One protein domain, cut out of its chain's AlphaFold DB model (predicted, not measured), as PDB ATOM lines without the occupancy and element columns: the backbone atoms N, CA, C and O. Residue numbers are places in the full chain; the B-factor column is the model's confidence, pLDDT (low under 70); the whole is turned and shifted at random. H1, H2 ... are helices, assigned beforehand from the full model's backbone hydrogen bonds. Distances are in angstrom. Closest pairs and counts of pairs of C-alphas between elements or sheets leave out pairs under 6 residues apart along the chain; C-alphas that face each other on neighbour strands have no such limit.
ATOM      1  N   ARG A  10     -11.147  11.421 162.537       85.31
ATOM      2  CA  ARG A  10     -10.547  12.753 162.329       85.31
ATOM      3  C   ARG A  10     -10.465  13.588 163.611       85.31
ATOM      4  O   ARG A  10      -9.513  14.339 163.797       85.31
ATOM      5  N   ARG A  11     -11.474  13.492 164.486       86.56
ATOM      6  CA  ARG A  11     -11.465  14.193 165.775       86.56
ATOM      7  C   ARG A  11     -10.416  13.594 166.707       86.56
ATOM      8  O   ARG A  11      -9.715  14.357 167.360       86.56
ATOM      9  N   LEU A  12     -10.308  12.267 166.751       87.62
ATOM     10  CA  LEU A  12      -9.282  11.578 167.537       87.62
ATOM     11  C   LEU A  12      -7.876  11.923 167.038       87.62
ATOM     12  O   LEU A  12      -7.048  12.315 167.849       87.62
ATOM     13  N   ASP A  13      -7.644  11.895 165.725       87.75
ATOM     14  CA  ASP A  13      -6.348  12.234 165.124       87.75
ATOM     15  C   ASP A  13      -5.921  13.665 165.483       87.75
ATOM     16  O   ASP A  13      -4.776  13.907 165.857       87.75
ATOM     17  N   ARG A  14      -6.857  14.625 165.442       88.88
ATOM     18  CA  ARG A  14      -6.584  16.020 165.822       88.88
ATOM     19  C   ARG A  14      -6.229  16.160 167.303       88.88
ATOM     20  O   ARG A  14      -5.317  16.910 167.637       88.88
ATOM     21  N   VAL A  15      -6.952  15.461 168.178       91.25
ATOM     22  CA  VAL A  15      -6.681  15.463 169.625       91.25
ATOM     23  C   VAL A  15      -5.329  14.818 169.913       91.25
ATOM     24  O   VAL A  15      -4.553  15.360 170.697       91.25
ATOM     25  N   LEU A  16      -5.020  13.706 169.248       91.81
ATOM     26  CA  LEU A  16      -3.743  13.019 169.385       91.81
ATOM     27  C   LEU A  16      -2.583  13.913 168.934       91.81
ATOM     28  O   LEU A  16      -1.651  14.121 169.703       91.81
ATOM     29  N   ALA A  17      -2.674  14.512 167.745       91.62
ATOM     30  CA  ALA A  17      -1.653  15.419 167.221       91.62
ATOM     31  C   ALA A  17      -1.403  16.620 168.143       91.62
ATOM     32  O   ALA A  17      -0.260  17.004 168.372       91.62
ATOM     33  N   HIS A  18      -2.468  17.207 168.691       94.94
ATOM     34  CA  HIS A  18      -2.350  18.285 169.670       94.94
ATOM     35  C   HIS A  18      -1.654  17.808 170.952       94.94
ATOM     36  O   HIS A  18      -0.813  18.507 171.509       94.94
ATOM     37  N   THR A  19      -2.016  16.621 171.441       96.19
ATOM     38  CA  THR A  19      -1.452  16.055 172.673       96.19
ATOM     39  C   THR A  19       0.041  15.784 172.512       96.19
ATOM     40  O   THR A  19       0.817  16.191 173.368       96.19
ATOM     41  N   ILE A  20       0.454  15.180 171.395       95.38
ATOM     42  CA  ILE A  20       1.865  14.894 171.104       95.38
ATOM     43  C   ILE A  20       2.686  16.183 171.055       95.38
ATOM     44  O   ILE A  20       3.716  16.270 171.718       95.38
ATOM     45  N   GLN A  21       2.218  17.194 170.315       96.69
ATOM     46  CA  GLN A  21       2.906  18.487 170.237       96.69
ATOM     47  C   GLN A  21       3.072  19.113 171.621       96.69
ATOM     48  O   GLN A  21       4.159  19.554 171.973       96.69
ATOM     49  N   ARG A  22       2.013  19.097 172.438       97.69
ATOM     50  CA  ARG A  22       2.071  19.635 173.797       97.69
ATOM     51  C   ARG A  22       3.091  18.905 174.670       97.69
ATOM     52  O   ARG A  22       3.890  19.568 175.315       97.69
ATOM     53  N   VAL A  23       3.080  17.572 174.666       97.69
ATOM     54  CA  VAL A  23       4.031  16.761 175.445       97.69
ATOM     55  C   VAL A  23       5.472  17.059 175.032       97.69
ATOM     56  O   VAL A  23       6.332  17.199 175.895       97.69
ATOM     57  N   ARG A  24       5.739  17.216 173.728       97.00
ATOM     58  CA  ARG A  24       7.075  17.591 173.244       97.00
ATOM     59  C   ARG A  24       7.513  18.960 173.754       97.00
ATOM     60  O   ARG A  24       8.598  19.070 174.310       97.00
ATOM     61  N   LEU A  25       6.660  19.979 173.620       97.44
ATOM     62  CA  LEU A  25       6.958  21.325 174.121       97.44
ATOM     63  C   LEU A  25       7.165  21.339 175.643       97.44
ATOM     64  O   LEU A  25       8.019  22.066 176.139       97.44
ATOM     65  N   GLU A  26       6.406  20.537 176.395       97.75
ATOM     66  CA  GLU A  26       6.593  20.388 177.844       97.75
ATOM     67  C   GLU A  26       7.947  19.746 178.178       97.75
ATOM     68  O   GLU A  26       8.608  20.203 179.107       97.75
ATOM     69  N   GLY A  27       8.388  18.747 177.408       97.88
ATOM     70  CA  GLY A  27       9.722  18.156 177.549       97.88
ATOM     71  C   GLY A  27      10.844  19.151 177.243       97.88
ATOM     72  O   GLY A  27      11.789  19.258 178.020       97.88
ATOM     73  N   ILE A  28      10.702  19.950 176.178       97.56
ATOM     74  CA  ILE A  28      11.650  21.030 175.844       97.56
ATOM     75  C   ILE A  28      11.709  22.059 176.976       97.56
ATOM     76  O   ILE A  28      12.787  22.427 177.426       97.56
ATOM     77  N   ALA A  29      10.556  22.480 177.504       96.94
ATOM     78  CA  ALA A  29      10.502  23.455 178.592       96.94
ATOM     79  C   ALA A  29      11.182  22.974 179.886       96.94
ATOM     80  O   ALA A  29      11.579  23.793 180.713       96.94
ATOM     81  N   ARG A  30      11.304  21.656 180.075       97.00
ATOM     82  CA  ARG A  30      12.021  21.036 181.199       97.00
ATOM     83  C   ARG A  30      13.490  20.732 180.891       97.00
ATOM     84  O   ARG A  30      14.195  20.275 181.785       97.00
ATOM     85  N   GLY A  31      13.943  20.954 179.656       96.12
ATOM     86  CA  GLY A  31      15.272  20.549 179.191       96.12
ATOM     87  C   GLY A  31      15.443  19.029 179.069       96.12
ATOM     88  O   GLY A  31      16.561  18.533 179.100       96.12
ATOM     89  N   GLU A  32      14.344  18.274 178.975       97.75
ATOM     90  CA  GLU A  32      14.360  16.806 178.862       97.75
ATOM     91  C   GLU A  32      14.510  16.336 177.406       97.75
ATOM     92  O   GLU A  32      14.910  15.198 177.157       97.75
ATOM     93  N   ILE A  33      14.127  17.178 176.443       96.81
ATOM     94  CA  ILE A  33      14.061  16.843 175.017       96.81
ATOM     95  C   ILE A  33      14.631  18.008 174.208       96.81
ATOM     96  O   ILE A  33      14.254  19.154 174.436       96.81
ATOM     97  N   GLU A  34      15.469  17.695 173.221       95.19
ATOM     98  CA  GLU A  34      15.978  18.668 172.252       95.19
ATOM     99  C   GLU A  34      14.921  19.030 171.186       95.19
ATOM    100  O   GLU A  34      14.143  18.159 170.754       95.19
ATOM    101  N   PRO A  35      14.886  20.291 170.713       95.12
ATOM    102  CA  PRO A  35      14.066  20.682 169.574       95.12
ATOM    103  C   PRO A  35      14.420  19.890 168.315       95.12
ATOM    104  O   PRO A  35      15.588  19.740 167.967       95.12
ATOM    105  N   LEU A  36      13.401  19.429 167.590       91.88
ATOM    106  CA  LEU A  36      13.571  18.729 166.309       91.88
ATOM    107  C   LEU A  36      13.026  19.518 165.118       91.88
ATOM    108  O   LEU A  36      13.154  19.085 163.978       91.88
ATOM    109  N   SER A  37      12.378  20.655 165.366       91.75
ATOM    110  CA  SER A  37      11.890  21.531 164.308       91.75
ATOM    111  C   SER A  37      12.195  22.986 164.615       91.75
ATOM    112  O   SER A  37      12.349  23.383 165.773       91.75
ATOM    113  N   PHE A  38      12.216  23.814 163.573       91.94
ATOM    114  CA  PHE A  38      12.424  25.253 163.718       91.94
ATOM    115  C   PHE A  38      11.394  25.910 164.652       91.94
ATOM    116  O   PHE A  38      11.723  26.797 165.439       91.94
ATOM    117  N   ARG A  39      10.141  25.437 164.625       95.44
ATOM    118  CA  ARG A  39       9.089  25.902 165.537       95.44
ATOM    119  C   ARG A  39       9.432  25.597 166.996       95.44
ATOM    120  O   ARG A  39       9.236  26.448 167.859       95.44
ATOM    121  N   GLU A  40       9.906  24.386 167.273       96.06
ATOM    122  CA  GLU A  40      10.322  23.969 168.616       96.06
ATOM    123  C   GLU A  40      11.541  24.767 169.099       96.06
ATOM    124  O   GLU A  40      11.572  25.194 170.251       96.06
ATOM    125  N   LEU A  41      12.484  25.060 168.200       95.94
ATOM    126  CA  LEU A  41      13.629  25.921 168.495       95.94
ATOM    127  C   LEU A  41      13.173  27.343 168.859       95.94
ATOM    128  O   LEU A  41      13.591  27.908 169.866       95.94
ATOM    129  N   CYS A  42      12.237  27.898 168.089       95.81
ATOM    130  CA  CYS A  42      11.646  29.203 168.373       95.81
ATOM    131  C   CYS A  42      10.893  29.232 169.712       95.81
ATOM    132  O   CYS A  42      10.921  30.255 170.399       95.81
ATOM    133  N   PHE A  43      10.220  28.139 170.087       97.12
ATOM    134  CA  PHE A  43       9.580  28.005 171.398       97.12
ATOM    135  C   PHE A  43      10.609  28.097 172.525       97.12
ATOM    136  O   PHE A  43      10.413  28.876 173.459       97.12
ATOM    137  N   GLN A  44      11.705  27.344 172.416       97.12
ATOM    138  CA  GLN A  44      12.784  27.368 173.399       97.12
ATOM    139  C   GLN A  44      13.388  28.770 173.530       97.12
ATOM    140  O   GLN A  44      13.469  29.282 174.641       97.12
ATOM    141  N   TRP A  45      13.703  29.441 172.416       96.81
ATOM    142  CA  TRP A  45      14.225  30.812 172.453       96.81
ATOM    143  C   TRP A  45      13.288  31.786 173.168       96.81
ATOM    144  O   TRP A  45      13.738  32.606 173.962       96.81
ATOM    145  N   HIS A  46      11.975  31.693 172.937       96.75
ATOM    146  CA  HIS A  46      11.014  32.540 173.652       96.75
ATOM    147  C   HIS A  46      10.965  32.226 175.149       96.75
ATOM    148  O   HIS A  46      10.726  33.127 175.957       96.75
ATOM    149  N   LEU A  47      11.157  30.960 175.521       95.75
ATOM    150  CA  LEU A  47      11.185  30.539 176.915       95.75
ATOM    151  C   LEU A  47      12.433  31.061 177.627       95.75
ATOM    152  O   LEU A  47      12.316  31.558 178.743       95.75
ATOM    153  N   GLU A  48      13.585  31.008 176.967       94.75
ATOM    154  CA  GLU A  48      14.857  31.529 177.476       94.75
ATOM    155  C   GLU A  48      14.842  33.061 177.599       94.75
ATOM    156  O   GLU A  48      15.274  33.593 178.619       94.75
ATOM    157  N   ASP A  49      14.285  33.769 176.612       95.81
ATOM    158  CA  ASP A  49      14.209  35.238 176.596       95.81
ATOM    159  C   ASP A  49      13.234  35.793 177.650       95.81
ATOM    160  O   ASP A  49      13.527  36.768 178.342       95.81
ATOM    161  N   ARG A  50      12.054  35.175 177.798       92.19
ATOM    162  CA  ARG A  50      10.945  35.741 178.595       92.19
ATOM    163  C   ARG A  50      10.667  35.012 179.904       92.19
ATOM    164  O   ARG A  50       9.819  35.459 180.677       92.19
ATOM    165  N   GLY A  51      11.276  33.848 180.121       88.38
ATOM    166  CA  GLY A  51      11.015  32.962 181.260       88.38
ATOM    167  C   GLY A  51       9.623  32.310 181.271       88.38
ATOM    168  O   GLY A  51       9.338  31.487 182.139       88.38
ATOM    169  N   SER A  52       8.728  32.662 180.339       89.56
ATOM    170  CA  SER A  52       7.399  32.054 180.210       89.56
ATOM    171  C   SER A  52       6.826  32.198 178.798       89.56
ATOM    172  O   SER A  52       6.976  33.234 178.148       89.56
ATOM    173  N   VAL A  53       6.134  31.154 178.326       93.50
ATOM    174  CA  VAL A  53       5.540  31.086 176.981       93.50
ATOM    175  C   VAL A  53       4.185  30.388 177.028       93.50
ATOM    176  O   VAL A  53       3.962  29.448 177.793       93.50
ATOM    177  N   ARG A  54       3.257  30.827 176.174       95.00
ATOM    178  CA  ARG A  54       1.983  30.140 175.959       95.00
ATOM    179  C   ARG A  54       2.164  29.011 174.951       95.00
ATOM    180  O   ARG A  54       2.298  29.246 173.759       95.00
ATOM    181  N   PHE A  55       2.064  27.770 175.422       94.31
ATOM    182  CA  PHE A  55       2.147  26.565 174.583       94.31
ATOM    183  C   PHE A  55       1.212  26.590 173.369       94.31
ATOM    184  O   PHE A  55       1.576  26.106 172.304       94.31
ATOM    185  N   ALA A  56       0.010  27.155 173.522       94.44
ATOM    186  CA  ALA A  56      -0.988  27.208 172.456       94.44
ATOM    187  C   ALA A  56      -0.498  27.949 171.200       94.44
ATOM    188  O   ALA A  56      -0.930  27.599 170.106       94.44
ATOM    189  N   ASP A  57       0.426  28.903 171.347       95.56
ATOM    190  CA  ASP A  57       0.971  29.684 170.231       95.56
ATOM    191  C   ASP A  57       1.936  28.850 169.364       95.56
ATOM    192  O   ASP A  57       2.198  29.191 168.214       95.56
ATOM    193  N   PHE A  58       2.416  27.720 169.892       96.38
ATOM    194  CA  PHE A  58       3.363  26.813 169.240       96.38
ATOM    195  C   PHE A  58       2.747  25.450 168.895       96.38
ATOM    196  O   PHE A  58       3.450  24.549 168.443       96.38
ATOM    197  N   ILE A  59       1.435  25.279 169.084       96.38
ATOM    198  CA  ILE A  59       0.711  24.082 168.650       96.38
ATOM    199  C   ILE A  59       0.036  24.378 167.316       96.38
ATOM    200  O   ILE A  59      -0.869  25.208 167.223       96.38
ATOM    201  N   VAL A  60       0.426  23.642 166.281       94.81
ATOM    202  CA  VAL A  60      -0.099  23.826 164.929       94.81
ATOM    203  C   VAL A  60      -1.139  22.767 164.572       94.81
ATOM    204  O   VAL A  60      -1.291  21.714 165.204       94.81
ATOM    205  N   SER A  61      -1.900  23.059 163.519       92.19
ATOM    206  CA  SER A  61      -2.869  22.112 162.973       92.19
ATOM    207  C   SER A  61      -2.181  20.884 162.364       92.19
ATOM    208  O   SER A  61      -1.049  20.953 161.902       92.19
ATOM    209  N   TRP A  62      -2.892  19.754 162.307       88.75
ATOM    210  CA  TRP A  62      -2.356  18.509 161.745       88.75
ATOM    211  C   TRP A  62      -1.786  18.638 160.316       88.75
ATOM    212  O   TRP A  62      -0.720  18.080 160.072       88.75
ATOM    213  N   PRO A  63      -2.419  19.371 159.373       89.88
ATOM    214  CA  PRO A  63      -1.814  19.619 158.063       89.88
ATOM    215  C   PRO A  63      -0.468  20.351 158.125       89.88
ATOM    216  O   PRO A  63       0.443  19.974 157.399       89.88
ATOM    217  N   LEU A  64      -0.329  21.346 159.006       90.69
ATOM    218  CA  LEU A  64       0.923  22.094 159.171       90.69
ATOM    219  C   LEU A  64       2.002  21.238 159.835       90.69
ATOM    220  O   LEU A  64       3.130  21.214 159.365       90.69
ATOM    221  N   LEU A  65       1.635  20.455 160.854       90.50
ATOM    222  CA  LEU A  65       2.564  19.523 161.491       90.50
ATOM    223  C   LEU A  65       3.117  18.509 160.479       90.50
ATOM    224  O   LEU A  65       4.298  18.191 160.497       90.50
ATOM    225  N   LYS A  66       2.271  18.016 159.566       87.81
ATOM    226  CA  LYS A  66       2.717  17.138 158.479       87.81
ATOM    227  C   LYS A  66       3.682  17.825 157.516       87.81
ATOM    228  O   LYS A  66       4.587  17.152 157.041       87.81
ATOM    229  N   ALA A  67       3.462  19.100 157.201       88.38
ATOM    230  CA  ALA A  67       4.357  19.851 156.328       88.38
ATOM    231  C   ALA A  67       5.752  19.980 156.961       88.38
ATOM    232  O   ALA A  67       6.726  19.604 156.320       88.38
ATOM    233  N   GLU A  68       5.828  20.349 158.244       88.06
ATOM    234  CA  GLU A  68       7.103  20.403 158.983       88.06
ATOM    235  C   GLU A  68       7.824  19.044 159.000       88.06
ATOM    236  O   GLU A  68       9.027  18.965 158.782       88.06
ATOM    237  N   MET A  69       7.096  17.940 159.210       83.50
ATOM    238  CA  MET A  69       7.698  16.598 159.197       83.50
ATOM    239  C   MET A  69       8.239  16.186 157.820       83.50
ATOM    240  O   MET A  69       9.152  15.367 157.742       83.50
ATOM    241  N   LEU A  70       7.649  16.691 156.734       80.62
ATOM    242  CA  LEU A  70       8.145  16.431 155.383       80.62
ATOM    243  C   LEU A  70       9.412  17.236 155.090       80.62
ATOM    244  O   LEU A  70      10.307  16.694 154.451       80.62
ATOM    245  N   GLU A  71       9.502  18.475 155.577       72.75
ATOM    246  CA  GLU A  71      10.711  19.305 155.470       72.75
ATOM    247  C   GLU A  71      11.898  18.652 156.186       72.75
ATOM    248  O   GLU A  71      12.930  18.440 155.555       72.75
TER     249      GLU A  71
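This is residues 10 to 71 of the 103 residues of an uncharacterized protein of Alphaproteobacteria bacterium (UniProt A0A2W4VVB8). One long helix, H1, runs along most of the length of this elongated domain, and the rest of the printed part folds back along it: H2 packs steeply on its last residues, 25 to 29, the short helix H3 comes near its middle, and H4 begins near its first half and leads away from it. H2 and H4 are apart. The printed part has 62 residues, with four named helices in the order H1, H2, H3, H4 and no named strand, and its class is all helix. The whole is compact, with a radius of gyration of the C-alphas of 11.7 A, and the C-alphas span 36 by 22 by 19 A.

H1 holds residues 10 to 29, begins with C-alpha 10 at (-10.547, 12.753, 162.329) and is 28.7 A long from first to last C-alpha. After a short link of 8 residues comes H2, residues 38 to 50, 18.3 A long, which begins with C-alpha 38 at (12.424, 25.253, 163.718). A tight link of 4 residues leads to H3, residues 55 to 58, 5.5 A long. A tight link of 3 residues leads to H4, residues 62 to 71, 14.5 A long, which ends with C-alpha 71 at (10.711, 19.305, 155.470).

H1 touches H2 with residues 25 to 29 alone, and the closest C-alphas, those of Ile 28 and Gln 44, are 6.9 A apart. The two run the same way at a steep tilt of 47 degrees. H2, with residues 39 to 43 alone, only just touches H3, with 3 pairs of C-alphas within 8 A; the closest are those of Phe 43 and Phe 58, 6.7 A apart. H1 and H3 are close but not clearly touching, with the C-alphas of Arg 22 and Phe 55 the closest at 7.0 A. H1, with residues 14 to 18 alone, only just touches H4, with 3 pairs of C-alphas within 8 A; the closest are those of Ala 17 and Trp 62, 6.3 A apart. H1 and H4 run the same way at a steep tilt of 57 degrees. H4 is apart from H2 and from H3. In H1, H2 and H4 every O i to N i+4 pair is within hydrogen-bond range; H3, with 4 residues, is too short for such a pair, and its one O i to N i+3 pair is within range.

The two C-alphas farthest apart are those of Arg 10 and Asp 49, at 36.4 A, and the first and last printed C-alphas, of Arg 10 and Glu 71, are 23.3 A apart. The printed part has no cut, and no link is long. The mean pLDDT of the printed part is 93.0, that of H4 is 86, and no printed residue is under 70.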